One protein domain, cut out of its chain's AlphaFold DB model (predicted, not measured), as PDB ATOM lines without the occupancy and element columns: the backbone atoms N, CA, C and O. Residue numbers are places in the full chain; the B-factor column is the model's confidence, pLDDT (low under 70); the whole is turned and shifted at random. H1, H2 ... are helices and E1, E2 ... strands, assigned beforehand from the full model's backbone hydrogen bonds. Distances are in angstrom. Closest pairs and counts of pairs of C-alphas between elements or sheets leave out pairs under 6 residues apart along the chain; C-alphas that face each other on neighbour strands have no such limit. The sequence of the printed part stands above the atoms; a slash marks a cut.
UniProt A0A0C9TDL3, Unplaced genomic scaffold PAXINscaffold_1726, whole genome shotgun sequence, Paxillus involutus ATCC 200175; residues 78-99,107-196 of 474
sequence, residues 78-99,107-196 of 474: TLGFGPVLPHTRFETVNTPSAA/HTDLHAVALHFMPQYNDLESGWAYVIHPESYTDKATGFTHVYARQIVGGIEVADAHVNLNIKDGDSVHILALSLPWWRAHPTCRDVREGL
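This is residues 78 to 99 and 107 to 196 of the 474 residues of an uncharacterized protein of Paxillus involutus ATCC 200175 (UniProt A0A0C9TDL3). Look first for one twisted wall of five strands, with helix H1 packed on one face. The short helix H2 only grazes the sheet at one end of the model, and residues 78 to 82 trail away on the side opposite H1. The 112 printed residues have two named helices and five named strands in the order E1 H1 E2 E3 E4 E5 H2; the sheet runs E1 - E5 - E4 - E3 - E2, all antiparallel, and the class is mixed. The whole is compact but flat, with a radius of gyration of the C-alphas of 15.3 A and spans of 46 by 43 by 23 A.

Start at the hairpin of E3, residues 145 to 153, and E4, residues 156 to 168, where N 149 and O 163 are 2.8 A apart, within hydrogen-bond range. E4 bends by 80 degrees at residue 160. Edge strand E2, residues 128 to 132, forms a hairpin with E3, with N 131 and O 150 at 2.9 A. E5, residues 172 to 179, forms a hairpin with E4, with N 174 and O 166 at 2.8 A. E2 E3 E4 E5 is a meander, each strand the antiparallel neighbour of the one before. Edge strand E1, residues 88 to 93, is E5's other neighbour, with N 91 and O 175 at 2.9 A. H1, residues 110 to 121, is on one face, giving two layers, and touches E2, closest at the C-alphas of Met 118 and Tyr 130, 6.5 A. H2, residues 189 to 196, only grazes the sheet with residues 192 to 196 and is apart from H1. Every O i to N i+4 pair is within range in H2, and 5 of 8 are in H1.

Find C-alpha 88 at (199.991, 187.831, 428.623), where E1 begins. H1 spans 18.1 A, E3 25.6 A, E4 30.5 A and E5 19.9 A. H2 ends at C-alpha 196, (177.251, 174.586, 420.532).

The C-alphas of Ala 141 and Arg 190 are the farthest apart, 48.7 A. Residues 100 to 106 are cut out, and C-alphas 99 and 107 are 18.4 A apart. The link E2 to E3 is long. Confidence is under 70 in residues 78 to 84, 95 to 99, 170 to 173 and 176 to 196.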
ATOM      1  N   THR A  78     188.528 204.602 439.658       35.59
ATOM      2  CA  THR A  78     188.644 203.794 438.439       35.59
ATOM      3  C   THR A  78     189.188 202.434 438.854       35.59
ATOM      4  O   THR A  78     190.398 202.244 438.973       35.59
ATOM      5  N   LEU A  79     188.291 201.497 439.153       40.50
ATOM      6  CA  LEU A  79     188.630 200.078 439.261       40.50
ATOM      7  C   LEU A  79     188.635 199.530 437.836       40.50
ATOM      8  O   LEU A  79     187.623 199.083 437.314       40.50
ATOM      9  N   GLY A  80     189.767 199.709 437.166       39.94
ATOM     10  CA  GLY A  80     189.990 199.270 435.798       39.94
ATOM     11  C   GLY A  80     191.274 198.471 435.725       39.94
ATOM     12  O   GLY A  80     192.238 198.927 435.127       39.94
ATOM     13  N   PHE A  81     191.282 197.306 436.360       41.53
ATOM     14  CA  PHE A  81     192.231 196.243 436.062       41.53
ATOM     15  C   PHE A  81     191.441 194.947 436.167       41.53
ATOM     16  O   PHE A  81     191.197 194.460 437.271       41.53
ATOM     17  N   GLY A  82     191.016 194.403 435.021       53.88
ATOM     18  CA  GLY A  82     190.792 192.962 434.963       53.88
ATOM     19  C   GLY A  82     192.063 192.260 435.459       53.88
ATOM     20  O   GLY A  82     193.145 192.864 435.404       53.88
ATOM     21  N   PRO A  83     191.966 191.037 436.001       60.88
ATOM     22  CA  PRO A  83     193.136 190.333 436.501       60.88
ATOM     23  C   PRO A  83     194.222 190.348 435.425       60.88
ATOM     24  O   PRO A  83     193.949 190.051 434.262       60.88
ATOM     25  N   VAL A  84     195.444 190.742 435.801       65.75
ATOM     26  CA  VAL A  84     196.591 190.623 434.898       65.75
ATOM     27  C   VAL A  84     196.688 189.151 434.543       65.75
ATOM     28  O   VAL A  84     197.011 188.323 435.395       65.75
ATOM     29  N   LEU A  85     196.336 188.827 433.301       71.62
ATOM     30  CA  LEU A  85     196.316 187.454 432.846       71.62
ATOM     31  C   LEU A  85     197.766 186.953 432.853       71.62
ATOM     32  O   LEU A  85     198.598 187.530 432.139       71.62
ATOM     33  N   PRO A  86     198.099 185.914 433.644       74.19
ATOM     34  CA  PRO A  86     199.479 185.451 433.815       74.19
ATOM     35  C   PRO A  86     200.105 184.955 432.504       74.19
ATOM     36  O   PRO A  86     201.318 184.801 432.413       74.19
ATOM     37  N   HIS A  87     199.282 184.719 431.480       74.44
ATOM     38  CA  HIS A  87     199.676 184.294 430.139       74.44
ATOM     39  C   HIS A  87     199.826 185.432 429.119       74.44
ATOM     40  O   HIS A  87     200.044 185.152 427.941       74.44
ATOM     41  N   THR A  88     199.732 186.701 429.529       76.81
ATOM     42  CA  THR A  88     199.991 187.831 428.623       76.81
ATOM     43  C   THR A  88     201.450 187.801 428.169       76.81
ATOM     44  O   THR A  88     202.356 187.875 428.999       76.81
ATOM     45  N   ARG A  89     201.693 187.707 426.856       79.38
ATOM     46  CA  ARG A  89     203.052 187.671 426.292       79.38
ATOM     47  C   ARG A  89     203.267 188.703 425.186       79.38
ATOM     48  O   ARG A  89     202.361 188.985 424.401       79.38
ATOM     49  N   PHE A  90     204.498 189.199 425.115       80.44
ATOM     50  CA  PHE A  90     205.004 190.092 424.076       80.44
ATOM     51  C   PHE A  90     205.966 189.283 423.210       80.44
ATOM     52  O   PHE A  90     206.920 188.701 423.725       80.44
ATOM     53  N   GLU A  91     205.707 189.199 421.909       81.12
ATOM     54  CA  GLU A  91     206.497 188.365 421.007       81.12
ATOM     55  C   GLU A  91     206.810 189.137 419.727       81.12
ATOM     56  O   GLU A  91     205.925 189.620 419.028       81.12
ATOM     57  N   THR A  92     208.092 189.250 419.392       80.75
ATOM     58  CA  THR A  92     208.476 189.681 418.047       80.75
ATOM     59  C   THR A  92     208.634 188.431 417.208       80.75
ATOM     60  O   THR A  92     209.583 187.670 417.392       80.75
ATOM     61  N   VAL A  93     207.682 188.208 416.307       77.19
ATOM     62  CA  VAL A  93     207.774 187.117 415.349       77.19
ATOM     63  C   VAL A  93     208.430 187.692 414.111       77.19
ATOM     64  O   VAL A  93     207.807 188.411 413.334       77.19
ATOM     65  N   ASN A  94     209.707 187.368 413.926       71.06
ATOM     66  CA  ASN A  94     210.325 187.535 412.620       71.06
ATOM     67  C   ASN A  94     209.570 186.595 411.690       71.06
ATOM     68  O   ASN A  94     209.732 185.376 411.783       71.06
ATOM     69  N   THR A  95     208.682 187.151 410.871       59.31
ATOM     70  CA  THR A  95     207.911 186.397 409.894       59.31
ATOM     71  C   THR A  95     208.908 185.557 409.101       59.31
ATOM     72  O   THR A  95     209.804 186.135 408.480       59.31
ATOM     73  N   PRO A  96     208.854 184.208 409.164       52.25
ATOM     74  CA  PRO A  96     209.702 183.399 408.310       52.25
ATOM     75  C   PRO A  96     209.331 183.814 406.899       52.25
ATOM     76  O   PRO A  96     208.174 183.615 406.535       52.25
ATOM     77  N   SER A  97     210.275 184.483 406.215       53.19
ATOM     78  CA  SER A  97     210.148 185.074 404.878       53.19
ATOM     79  C   SER A  97     209.032 184.363 404.141       53.19
ATOM     80  O   SER A  97     209.214 183.191 403.812       53.19
ATOM     81  N   ALA A  98     207.839 184.977 404.110       51.78
ATOM     82  CA  ALA A  98     206.594 184.278 403.818       51.78
ATOM     83  C   ALA A  98     206.756 183.618 402.453       51.78
ATOM     84  O   ALA A  98     206.623 184.276 401.426       51.78
ATOM     85  N   ALA A  99     207.109 182.329 402.438       46.19
ATOM     86  CA  ALA A  99     207.798 181.705 401.307       46.19
ATOM     87  C   ALA A  99     206.905 181.518 400.065       46.19
ATOM     88  O   ALA A  99     207.294 180.859 399.107       46.19
ATOM     89  N   HIS A 107     202.596 198.420 397.614       71.69
ATOM     90  CA  HIS A 107     201.220 198.606 398.070       71.69
ATOM     91  C   HIS A 107     200.651 197.343 398.722       71.69
ATOM     92  O   HIS A 107     199.496 196.979 398.496       71.69
ATOM     93  N   THR A 108     201.461 196.642 399.512       77.38
ATOM     94  CA  THR A 108     200.941 195.547 400.332       77.38
ATOM     95  C   THR A 108     199.964 196.106 401.363       77.38
ATOM     96  O   THR A 108     200.339 196.913 402.213       77.38
ATOM     97  N   ASP A 109     198.708 195.671 401.289       87.88
ATOM     98  CA  ASP A 109     197.719 195.960 402.318       87.88
ATOM     99  C   ASP A 109     198.143 195.281 403.629       87.88
ATOM    100  O   ASP A 109     198.142 194.054 403.755       87.88
ATOM    101  N   LEU A 110     198.531 196.087 404.617       87.88
ATOM    102  CA  LEU A 110     199.005 195.606 405.913       87.88
ATOM    103  C   LEU A 110     197.895 194.883 406.697       87.88
ATOM    104  O   LEU A 110     198.197 194.011 407.514       87.88
ATOM    105  N   HIS A 111     196.616 195.145 406.399       88.00
ATOM    106  CA  HIS A 111     195.516 194.340 406.931       88.00
ATOM    107  C   HIS A 111     195.484 192.937 406.317       88.00
ATOM    108  O   HIS A 111     195.231 191.966 407.032       88.00
ATOM    109  N   ALA A 112     195.801 192.795 405.027       89.06
ATOM    110  CA  ALA A 112     195.897 191.489 404.379       89.06
ATOM    111  C   ALA A 112     197.017 190.628 404.987       89.06
ATOM    112  O   ALA A 112     196.845 189.418 405.146       89.06
ATOM    113  N   VAL A 113     198.128 191.247 405.411       89.12
ATOM    114  CA  VAL A 113     199.195 190.555 406.158       89.12
ATOM    115  C   VAL A 113     198.651 189.981 407.468       89.12
ATOM    116  O   VAL A 113     198.860 188.803 407.756       89.12
ATOM    117  N   ALA A 114     197.891 190.767 408.236       90.94
ATOM    118  CA  ALA A 114     197.262 190.283 409.463       90.94
ATOM    119  C   ALA A 114     196.230 189.174 409.207       90.94
ATOM    120  O   ALA A 114     196.201 188.187 409.943       90.94
ATOM    121  N   LEU A 115     195.422 189.298 408.149       90.38
ATOM    122  CA  LEU A 115     194.450 188.280 407.740       90.38
ATOM    123  C   LEU A 115     195.107 186.963 407.325       90.38
ATOM    124  O   LEU A 115     194.507 185.913 407.511       90.38
ATOM    125  N   HIS A 116     196.322 186.995 406.779       89.00
ATOM    126  CA  HIS A 116     197.083 185.784 406.477       89.00
ATOM    127  C   HIS A 116     197.792 185.219 407.717       89.00
ATOM    128  O   HIS A 116     197.959 184.008 407.851       89.00
ATOM    129  N   PHE A 117     198.217 186.088 408.633       87.94
ATOM    130  CA  PHE A 117     198.909 185.705 409.859       87.94
ATOM    131  C   PHE A 117     197.971 185.049 410.882       87.94
ATOM    132  O   PHE A 117     198.303 184.014 411.451       87.94
ATOM    133  N   MET A 118     196.784 185.616 411.105       89.31
ATOM    134  CA  MET A 118     195.836 185.163 412.133       89.31
ATOM    135  C   MET A 118     195.359 183.705 411.995       89.31
ATOM    136  O   MET A 118     195.307 183.018 413.016       89.31
ATOM    137  N   PRO A 119     195.080 183.172 410.786       88.75
ATOM    138  CA  PRO A 119     194.653 181.788 410.598       88.75
ATOM    139  C   PRO A 119     195.582 180.730 411.187       88.75
ATOM    140  O   PRO A 119     195.107 179.648 411.513       88.75
ATOM    141  N   GLN A 120     196.873 181.018 411.387       87.31
ATOM    142  CA  GLN A 120     197.790 180.064 412.025       87.31
ATOM    143  C   GLN A 120     197.471 179.811 413.512       87.31
ATOM    144  O   GLN A 120     197.976 178.854 414.095       87.31
ATOM    145  N   TYR A 121     196.669 180.683 414.132       86.31
ATOM    146  CA  TYR A 121     196.161 180.530 415.497       86.31
ATOM    147  C   TYR A 121     194.707 180.057 415.541       86.31
ATOM    148  O   TYR A 121     194.184 179.829 416.631       86.31
ATOM    149  N   ASN A 122     194.054 179.922 414.387       88.62
ATOM    150  CA  ASN A 122     192.711 179.373 414.323       88.62
ATOM    151  C   ASN A 122     192.791 177.851 414.456       88.62
ATOM    152  O   ASN A 122     193.618 177.197 413.821       88.62
ATOM    153  N   ASP A 123     191.888 177.291 415.250       86.94
ATOM    154  CA  ASP A 123     191.660 175.855 415.325       86.94
ATOM    155  C   ASP A 123     190.209 175.609 414.918       86.94
ATOM    156  O   ASP A 123     189.282 175.694 415.726       86.94
ATOM    157  N   LEU A 124     190.016 175.358 413.621       84.06
ATOM    158  CA  LEU A 124     188.692 175.130 413.047       84.06
ATOM    159  C   LEU A 124     188.035 173.862 413.605       84.06
ATOM    160  O   LEU A 124     186.809 173.813 413.667       84.06
ATOM    161  N   GLU A 125     188.817 172.864 414.032       86.81
ATOM    162  CA  GLU A 125     188.279 171.638 414.632       86.81
ATOM    163  C   GLU A 125     187.726 171.913 416.035       86.81
ATOM    164  O   GLU A 125     186.662 171.406 416.390       86.81
ATOM    165  N   SER A 126     188.399 172.776 416.803       83.31
ATOM    166  CA  SER A 126     187.940 173.219 418.129       83.31
ATOM    167  C   SER A 126     186.935 174.386 418.081       83.31
ATOM    168  O   SER A 126     186.428 174.805 419.123       83.31
ATOM    169  N   GLY A 127     186.623 174.922 416.893       87.81
ATOM    170  CA  GLY A 127     185.705 176.054 416.718       87.81
ATOM    171  C   GLY A 127     186.280 177.398 417.178       87.81
ATOM    172  O   GLY A 127     185.524 178.281 417.594       87.81
ATOM    173  N   TRP A 128     187.607 177.539 417.149       89.88
ATOM    174  CA  TRP A 128     188.337 178.737 417.550       89.88
ATOM    175  C   TRP A 128     188.748 179.560 416.342       89.88
ATOM    176  O   TRP A 128     189.398 179.062 415.420       89.88
ATOM    177  N   ALA A 129     188.427 180.845 416.383       92.25
ATOM    178  CA  ALA A 129     188.823 181.794 415.361       92.25
ATOM    179  C   ALA A 129     189.240 183.123 415.987       92.25
ATOM    180  O   ALA A 129     188.817 183.460 417.088       92.25
ATOM    181  N   TYR A 130     190.036 183.897 415.261       92.56
ATOM    182  CA  TYR A 130     190.254 185.308 415.547       92.56
ATOM    183  C   TYR A 130     189.568 186.162 414.490       92.56
ATOM    184  O   TYR A 130     189.658 185.877 413.295       92.56
ATOM    185  N   VAL A 131     188.912 187.232 414.936       91.50
ATOM    186  CA  VAL A 131     188.296 188.231 414.060       91.50
ATOM    187  C   VAL A 131     188.995 189.558 414.260       91.50
ATOM    188  O   VAL A 131     189.135 190.035 415.387       91.50
ATOM    189  N   ILE A 132     189.451 190.144 413.154       93.19
ATOM    190  CA  ILE A 132     190.064 191.468 413.152       93.19
ATOM    191  C   ILE A 132     188.968 192.509 413.358       93.19
ATOM    192  O   ILE A 132     187.974 192.549 412.640       93.19
ATOM    193  N   HIS A 133     189.172 193.362 414.347       92.19
ATOM    194  CA  HIS A 133     188.292 194.461 414.671       92.19
ATOM    195  C   HIS A 133     188.351 195.534 413.572       92.19
ATOM    196  O   HIS A 133     189.456 195.888 413.136       92.19
ATOM    197  N   PRO A 134     187.207 196.120 413.178       91.06
ATOM    198  CA  PRO A 134     187.155 197.152 412.141       91.06
ATOM    199  C   PRO A 134     187.879 198.451 412.527       91.06
ATOM    200  O   PRO A 134     188.228 199.233 411.653       91.06
ATOM    201  N   GLU A 135     188.140 198.677 413.819       91.50
ATOM    202  CA  GLU A 135     188.916 199.838 414.296       91.50
ATOM    203  C   GLU A 135     190.437 199.658 414.179       91.50
ATOM    204  O   GLU A 135     191.196 200.518 414.617       91.50
ATOM    205  N   SER A 136     190.905 198.545 413.614       94.50
ATOM    206  CA  SER A 136     192.310 198.408 413.228       94.50
ATOM    207  C   SER A 136     192.685 199.518 412.235       94.50
ATOM    208  O   SER A 136     191.906 199.823 411.333       94.50
ATOM    209  N   TYR A 137     193.853 200.143 412.395       94.94
ATOM    210  CA  TYR A 137     194.226 201.333 411.624       94.94
ATOM    211  C   TYR A 137     195.726 201.413 411.335       94.94
ATOM    212  O   TYR A 137     196.553 200.917 412.098       94.94
ATOM    213  N   THR A 138     196.081 202.110 410.256       94.06
ATOM    214  CA  THR A 138     197.466 202.496 409.957       94.06
ATOM    215  C   THR A 138     197.730 203.921 410.420       94.06
ATOM    216  O   THR A 138     197.110 204.874 409.936       94.06
ATOM    217  N   ASP A 139     198.683 204.081 411.331       94.44
ATOM    218  CA  ASP A 139     199.206 205.384 411.698       94.44
ATOM    219  C   ASP A 139     200.104 205.926 410.576       94.44
ATOM    220  O   ASP A 139     201.198 205.430 410.307       94.44
ATOM    221  N   LYS A 140     199.637 206.996 409.927       92.56
ATOM    222  CA  LYS A 140     200.340 207.654 408.817       92.56
ATOM    223  C   LYS A 140     201.647 208.325 409.239       92.56
ATOM    224  O   LYS A 140     202.494 208.547 408.381       92.56
ATOM    225  N   ALA A 141     201.795 208.702 410.510       92.19
ATOM    226  CA  ALA A 141     202.994 209.389 410.981       92.19
ATOM    227  C   ALA A 141     204.160 208.414 411.174       92.19
ATOM    228  O   ALA A 141     205.298 208.730 410.830       92.19
ATOM    229  N   THR A 142     203.871 207.231 411.713       92.06
ATOM    230  CA  THR A 142     204.892 206.236 412.063       92.06
ATOM    231  C   THR A 142     205.023 205.108 411.039       92.06
ATOM    232  O   THR A 142     206.052 204.427 411.009       92.06
ATOM    233  N   GLY A 143     204.006 204.914 410.194       89.81
ATOM    234  CA  GLY A 143     203.922 203.818 409.231       89.81
ATOM    235  C   GLY A 143     203.513 202.476 409.848       89.81
ATOM    236  O   GLY A 143     203.506 201.471 409.141       89.81
ATOM    237  N   PHE A 144     203.178 202.428 411.143       91.38
ATOM    238  CA  PHE A 144     202.698 201.206 411.789       91.38
ATOM    239  C   PHE A 144     201.214 200.973 411.516       91.38
ATOM    240  O   PHE A 144     200.394 201.884 411.614       91.38
ATOM    241  N   THR A 145     200.855 199.724 411.234       93.50
ATOM    242  CA  THR A 145     199.465 199.260 411.248       93.50
ATOM    243  C   THR A 145     199.177 198.530 412.543       93.50
ATOM    244  O   THR A 145     199.766 197.484 412.816       93.50
ATOM    245  N   HIS A 146     198.267 199.095 413.326       93.94
ATOM    246  CA  HIS A 146     197.752 198.550 414.569       93.94
ATOM    247  C   HIS A 146     196.531 197.687 414.254       93.94
ATOM    248  O   HIS A 146     195.489 198.196 413.840       93.94
ATOM    249  N   VAL A 147     196.663 196.376 414.438       94.62
ATOM    250  CA  VAL A 147     195.576 195.419 414.232       94.62
ATOM    251  C   VAL A 147     195.116 194.880 415.571       94.62
ATOM    252  O   VAL A 147     195.889 194.270 416.306       94.62
ATOM    253  N   TYR A 148     193.837 195.075 415.856       94.00
ATOM    254  CA  TYR A 148     193.166 194.527 417.023       94.00
ATOM    255  C   TYR A 148     192.379 193.308 416.571       94.00
ATOM    256  O   TYR A 148     191.555 193.416 415.671       94.00
ATOM    257  N   ALA A 149     192.611 192.149 417.171       93.56
ATOM    258  CA  ALA A 149     191.844 190.943 416.903       93.56
ATOM    259  C   ALA A 149     191.251 190.391 418.199       93.56
ATOM    260  O   ALA A 149     191.852 190.493 419.270       93.56
ATOM    261  N   ARG A 150     190.058 189.808 418.104       92.56
ATOM    262  CA  ARG A 150     189.359 189.186 419.231       92.56
ATOM    263  C   ARG A 150     189.200 187.701 418.979       92.56
ATOM    264  O   ARG A 150     188.898 187.305 417.852       92.56
ATOM    265  N   GLN A 151     189.406 186.895 420.013       92.75
ATOM    266  CA  GLN A 151     189.127 185.471 419.933       92.75
ATOM    267  C   GLN A 151     187.612 185.230 419.936       92.75
ATOM    268  O   GLN A 151     186.860 185.864 420.677       92.75
ATOM    269  N   ILE A 152     187.178 184.274 419.126       92.31
ATOM    270  CA  ILE A 152     185.818 183.762 419.050       92.31
ATOM    271  C   ILE A 152     185.869 182.248 419.258       92.31
ATOM    272  O   ILE A 152     186.660 181.553 418.619       92.31
ATOM    273  N   VAL A 153     185.012 181.739 420.141       92.38
ATOM    274  CA  VAL A 153     184.858 180.311 420.435       92.38
ATOM    275  C   VAL A 153     183.398 179.928 420.240       92.38
ATOM    276  O   VAL A 153     182.511 180.450 420.915       92.38
ATOM    277  N   GLY A 154     183.131 179.041 419.278       90.25
ATOM    278  CA  GLY A 154     181.763 178.615 418.960       90.25
ATOM    279  C   GLY A 154     180.855 179.762 418.493       90.25
ATOM    280  O   GLY A 154     179.655 179.738 418.744       90.25
ATOM    281  N   GLY A 155     181.428 180.790 417.857       89.50
ATOM    282  CA  GLY A 155     180.698 181.984 417.415       89.50
ATOM    283  C   GLY A 155     180.483 183.056 418.492       89.50
ATOM    284  O   GLY A 155     179.919 184.100 418.182       89.50
ATOM    285  N   ILE A 156     180.949 182.836 419.725       91.00
ATOM    286  CA  ILE A 156     180.842 183.790 420.838       91.00
ATOM    287  C   ILE A 156     182.217 184.406 421.121       91.00
ATOM    288  O   ILE A 156     183.226 183.702 421.166       91.00
ATOM    289  N   GLU A 157     182.258 185.722 421.318       92.88
ATOM    290  CA  GLU A 157     183.475 186.458 421.673       92.88
ATOM    291  C   GLU A 157     184.028 186.013 423.033       92.88
ATOM    292  O   GLU A 157     183.271 185.847 423.986       92.88
ATOM    293  N   VAL A 158     185.351 185.885 423.139       93.44
ATOM    294  CA  VAL A 158     186.053 185.768 424.421       93.44
ATOM    295  C   VAL A 158     186.498 187.168 424.853       93.44
ATOM    296  O   VAL A 158     187.431 187.737 424.283       93.44
ATOM    297  N   ALA A 159     185.797 187.746 425.828       92.50
ATOM    298  CA  ALA A 159     185.859 189.169 426.163       92.50
ATOM    299  C   ALA A 159     187.211 189.643 426.711       92.50
ATOM    300  O   ALA A 159     187.477 190.837 426.685       92.50
ATOM    301  N   ASP A 160     188.055 188.740 427.203       91.19
ATOM    302  CA  ASP A 160     189.384 189.031 427.747       91.19
ATOM    303  C   ASP A 160     190.531 188.388 426.939       91.19
ATOM    304  O   ASP A 160     191.702 188.448 427.331       91.19
ATOM    305  N   ALA A 161     190.226 187.826 425.762       90.88
ATOM    306  CA  ALA A 161     191.215 187.262 424.845       90.88
ATOM    307  C   ALA A 161     191.363 188.130 423.588       90.88
ATOM    308  O   ALA A 161     190.788 187.882 422.521       90.88
ATOM    309  N   HIS A 162     192.171 189.178 423.733       90.50
ATOM    310  CA  HIS A 162     192.514 190.099 422.656       90.50
ATOM    311  C   HIS A 162     193.950 189.897 422.170       90.50
ATOM    312  O   HIS A 162     194.853 189.537 422.934       90.50
ATOM    313  N   VAL A 163     194.158 190.186 420.888       91.00
ATOM    314  CA  VAL A 163     195.468 190.185 420.241       91.00
ATOM    315  C   VAL A 163     195.705 191.531 419.579       91.00
ATOM    316  O   VAL A 163     194.920 191.957 418.736       91.00
ATOM    317  N   ASN A 164     196.820 192.170 419.926       91.88
ATOM    318  CA  ASN A 164     197.249 193.432 419.334       91.88
ATOM    319  C   ASN A 164     198.509 193.190 418.493       91.88
ATOM    320  O   ASN A 164     199.595 192.952 419.039       91.88
ATOM    321  N   LEU A 165     198.373 193.259 417.169       92.31
ATOM    322  CA  LEU A 165     199.494 193.209 416.229       92.31
ATOM    323  C   LEU A 165     199.906 194.617 415.810       92.31
ATOM    324  O   LEU A 165     199.066 195.489 415.611       92.31
ATOM    325  N   ASN A 166     201.203 194.812 415.608       91.25
ATOM    326  CA  ASN A 166     201.770 196.035 415.061       91.25
ATOM    327  C   ASN A 166     202.658 195.638 413.891       91.25
ATOM    328  O   ASN A 166     203.667 194.956 414.064       91.25
ATOM    329  N   ILE A 167     202.248 196.024 412.693       90.56
ATOM    330  CA  ILE A 167     202.885 195.607 411.446       90.56
ATOM    331  C   ILE A 167     203.541 196.829 410.825       90.56
ATOM    332  O   ILE A 167     202.902 197.875 410.709       90.56
ATOM    333  N   LYS A 168     204.803 196.699 410.421       88.62
ATOM    334  CA  LYS A 168     205.531 197.758 409.722       88.62
ATOM    335  C   LYS A 168     206.197 197.198 408.472       88.62
ATOM    336  O   LYS A 168     206.761 196.109 408.515       88.62
ATOM    337  N   ASP A 169     206.104 197.953 407.378       81.38
ATOM    338  CA  ASP A 169     206.805 197.701 406.111       81.38
ATOM    339  C   ASP A 169     206.531 196.321 405.471       81.38
ATOM    340  O   ASP A 169     207.300 195.867 404.637       81.38
ATOM    341  N   GLY A 170     205.451 195.623 405.855       66.75
ATOM    342  CA  GLY A 170     205.072 194.298 405.330       66.75
ATOM    343  C   GLY A 170     205.998 193.135 405.725       66.75
ATOM    344  O   GLY A 170     205.560 191.987 405.726       66.75
ATOM    345  N   ASP A 171     207.234 193.432 406.123       65.00
ATOM    346  CA  ASP A 171     208.290 192.449 406.375       65.00
ATOM    347  C   ASP A 171     208.376 191.997 407.840       65.00
ATOM    348  O   ASP A 171     208.902 190.917 408.124       65.00
ATOM    349  N   SER A 172     207.879 192.810 408.782       65.00
ATOM    350  CA  SER A 172     208.009 192.566 410.226       65.00
ATOM    351  C   SER A 172     206.666 192.680 410.952       65.00
ATOM    352  O   SER A 172     206.016 193.730 410.931       65.00
ATOM    353  N   VAL A 173     206.268 191.608 411.647       69.75
ATOM    354  CA  VAL A 173     205.090 191.581 412.527       69.75
ATOM    355  C   VAL A 173     205.552 191.603 413.983       69.75
ATOM    356  O   VAL A 173     206.059 190.618 414.519       69.75
ATOM    357  N   HIS A 174     205.349 192.734 414.655       70.25
ATOM    358  CA  HIS A 174     205.582 192.854 416.090       70.25
ATOM    359  C   HIS A 174     204.285 192.588 416.841       70.25
ATOM    360  O   HIS A 174     203.300 193.315 416.693       70.25
ATOM    361  N   ILE A 175     204.272 191.563 417.687       70.88
ATOM    362  CA  ILE A 175     203.096 191.229 418.476       70.88
ATOM    363  C   ILE A 175     203.278 191.814 419.866       70.88
ATOM    364  O   ILE A 175     204.017 191.286 420.698       70.88
ATOM    365  N   LEU A 176     202.624 192.952 420.104       56.88
ATOM    366  CA  LEU A 176     202.766 193.664 421.371       56.88
ATOM    367  C   LEU A 176     201.868 193.090 422.455       56.88
ATOM    368  O   LEU A 176     202.143 193.316 423.610       56.88
ATOM    369  N   ALA A 177     200.799 192.368 422.156       58.59
ATOM    370  CA  ALA A 177     200.087 191.669 423.217       58.59
ATOM    371  C   ALA A 177     199.339 190.495 422.621       58.59
ATOM    372  O   ALA A 177     198.394 190.673 421.856       58.59
ATOM    373  N   LEU A 178     199.772 189.297 422.981       59.66
ATOM    374  CA  LEU A 178     198.994 188.086 422.825       59.66
ATOM    375  C   LEU A 178     198.506 187.714 424.221       59.66
ATOM    376  O   LEU A 178     199.263 187.144 425.009       59.66
ATOM    377  N   SER A 179     197.234 187.996 424.517       55.84
ATOM    378  CA  SER A 179     196.494 187.166 425.471       55.84
ATOM    379  C   SER A 179     196.150 185.871 424.737       55.84
ATOM    380  O   SER A 179     195.010 185.624 424.352       55.84
ATOM    381  N   LEU A 180     197.179 185.077 424.420       56.22
ATOM    382  CA  LEU A 180     196.929 183.734 423.928       56.22
ATOM    383  C   LEU A 180     196.483 182.921 425.125       56.22
ATOM    384  O   LEU A 180     197.241 182.835 426.096       56.22
ATOM    385  N   PRO A 181     195.312 182.281 425.058       49.97
ATOM    386  CA  PRO A 181     194.984 181.290 426.048       49.97
ATOM    387  C   PRO A 181     196.143 180.288 426.145       49.97
ATOM    388  O   PRO A 181     196.595 179.733 425.142       49.97
ATOM    389  N   TRP A 182     196.574 179.973 427.365       42.06
ATOM    390  CA  TRP A 182     197.227 178.685 427.626       42.06
ATOM    391  C   TRP A 182     196.294 177.495 427.328       42.06
ATOM    392  O   TRP A 182     196.739 176.348 427.314       42.06
ATOM    393  N   TRP A 183     195.020 177.750 427.005       47.03
ATOM    394  CA  TRP A 183     194.147 176.805 426.317       47.03
ATOM    395  C   TRP A 183     194.673 176.514 424.907       47.03
ATOM    396  O   TRP A 183     194.187 177.030 423.914       47.03
ATOM    397  N   ARG A 184     195.707 175.677 424.823       51.16
ATOM    398  CA  ARG A 184     195.805 174.614 423.813       51.16
ATOM    399  C   ARG A 184     195.338 173.271 424.374       51.16
ATOM    400  O   ARG A 184     195.280 172.293 423.638       51.16
ATOM    401  N   ALA A 185     195.027 173.200 425.670       42.34
ATOM    402  CA  ALA A 185     194.171 172.131 426.154       42.34
ATOM    403  C   ALA A 185     192.851 172.280 425.399       42.34
ATOM    404  O   ALA A 185     192.280 173.365 425.385       42.34
ATOM    405  N   HIS A 186     192.415 171.246 424.690       43.22
ATOM    406  CA  HIS A 186     191.098 171.265 424.081       43.22
ATOM    407  C   HIS A 186     190.084 171.535 425.205       43.22
ATOM    408  O   HIS A 186     190.117 170.801 426.200       43.22
ATOM    409  N   PRO A 187     189.172 172.518 425.097       47.03
ATOM    410  CA  PRO A 187     187.912 172.404 425.804       47.03
ATOM    411  C   PRO A 187     187.423 171.019 425.430       47.03
ATOM    412  O   PRO A 187     187.525 170.613 424.262       47.03
ATOM    413  N   THR A 188     187.042 170.221 426.420       45.25
ATOM    414  CA  THR A 188     186.641 168.865 426.076       45.25
ATOM    415  C   THR A 188     185.542 168.996 425.028       45.25
ATOM    416  O   THR A 188     184.763 169.949 425.071       45.25
ATOM    417  N   CYS A 189     185.484 168.099 424.037       47.88
ATOM    418  CA  CYS A 189     184.416 168.147 423.032       47.88
ATOM    419  C   CYS A 189     183.046 168.331 423.712       47.88
ATOM    420  O   CYS A 189     182.174 168.970 423.155       47.88
ATOM    421  N   ARG A 190     182.905 167.869 424.960       45.12
ATOM    422  CA  ARG A 190     181.802 168.172 425.862       45.12
ATOM    423  C   ARG A 190     181.552 169.669 426.126       45.12
ATOM    424  O   ARG A 190     180.424 170.068 425.911       45.12
ATOM    425  N   ASP A 191     182.521 170.488 426.529       54.78
ATOM    426  CA  ASP A 191     182.303 171.909 426.873       54.78
ATOM    427  C   ASP A 191     181.874 172.733 425.644       54.78
ATOM    428  O   ASP A 191     180.888 173.471 425.675       54.78
ATOM    429  N   VAL A 192     182.561 172.534 424.509       54.16
ATOM    430  CA  VAL A 192     182.201 173.182 423.235       54.16
ATOM    431  C   VAL A 192     180.899 172.618 422.680       54.16
ATOM    432  O   VAL A 192     180.115 173.377 422.133       54.16
ATOM    433  N   ARG A 193     180.613 171.319 422.832       54.50
ATOM    434  CA  ARG A 193     179.343 170.724 422.390       54.50
ATOM    435  C   ARG A 193     178.183 171.087 423.300       54.50
ATOM    436  O   ARG A 193     177.081 171.188 422.793       54.50
ATOM    437  N   GLU A 194     178.383 171.301 424.594       56.78
ATOM    438  CA  GLU A 194     177.350 171.825 425.491       56.78
ATOM    439  C   GLU A 194     177.021 173.277 425.091       56.78
ATOM    440  O   GLU A 194     175.851 173.601 424.884       56.78
ATOM    441  N   GLY A 195     178.035 174.110 424.820       55.28
ATOM    442  CA  GLY A 195     177.848 175.457 424.262       55.28
ATOM    443  C   GLY A 195     177.233 175.484 422.850       55.28
ATOM    444  O   GLY A 195     176.274 176.210 422.597       55.28
ATOM    445  N   LEU A 196     177.725 174.657 421.922       54.38
ATOM    446  CA  LEU A 196     177.251 174.586 420.532       54.38
ATOM    447  C   LEU A 196     175.897 173.891 420.400       54.38
ATOM    448  O   LEU A 196     175.096 174.337 419.594       54.38
TER     449      LEU A 196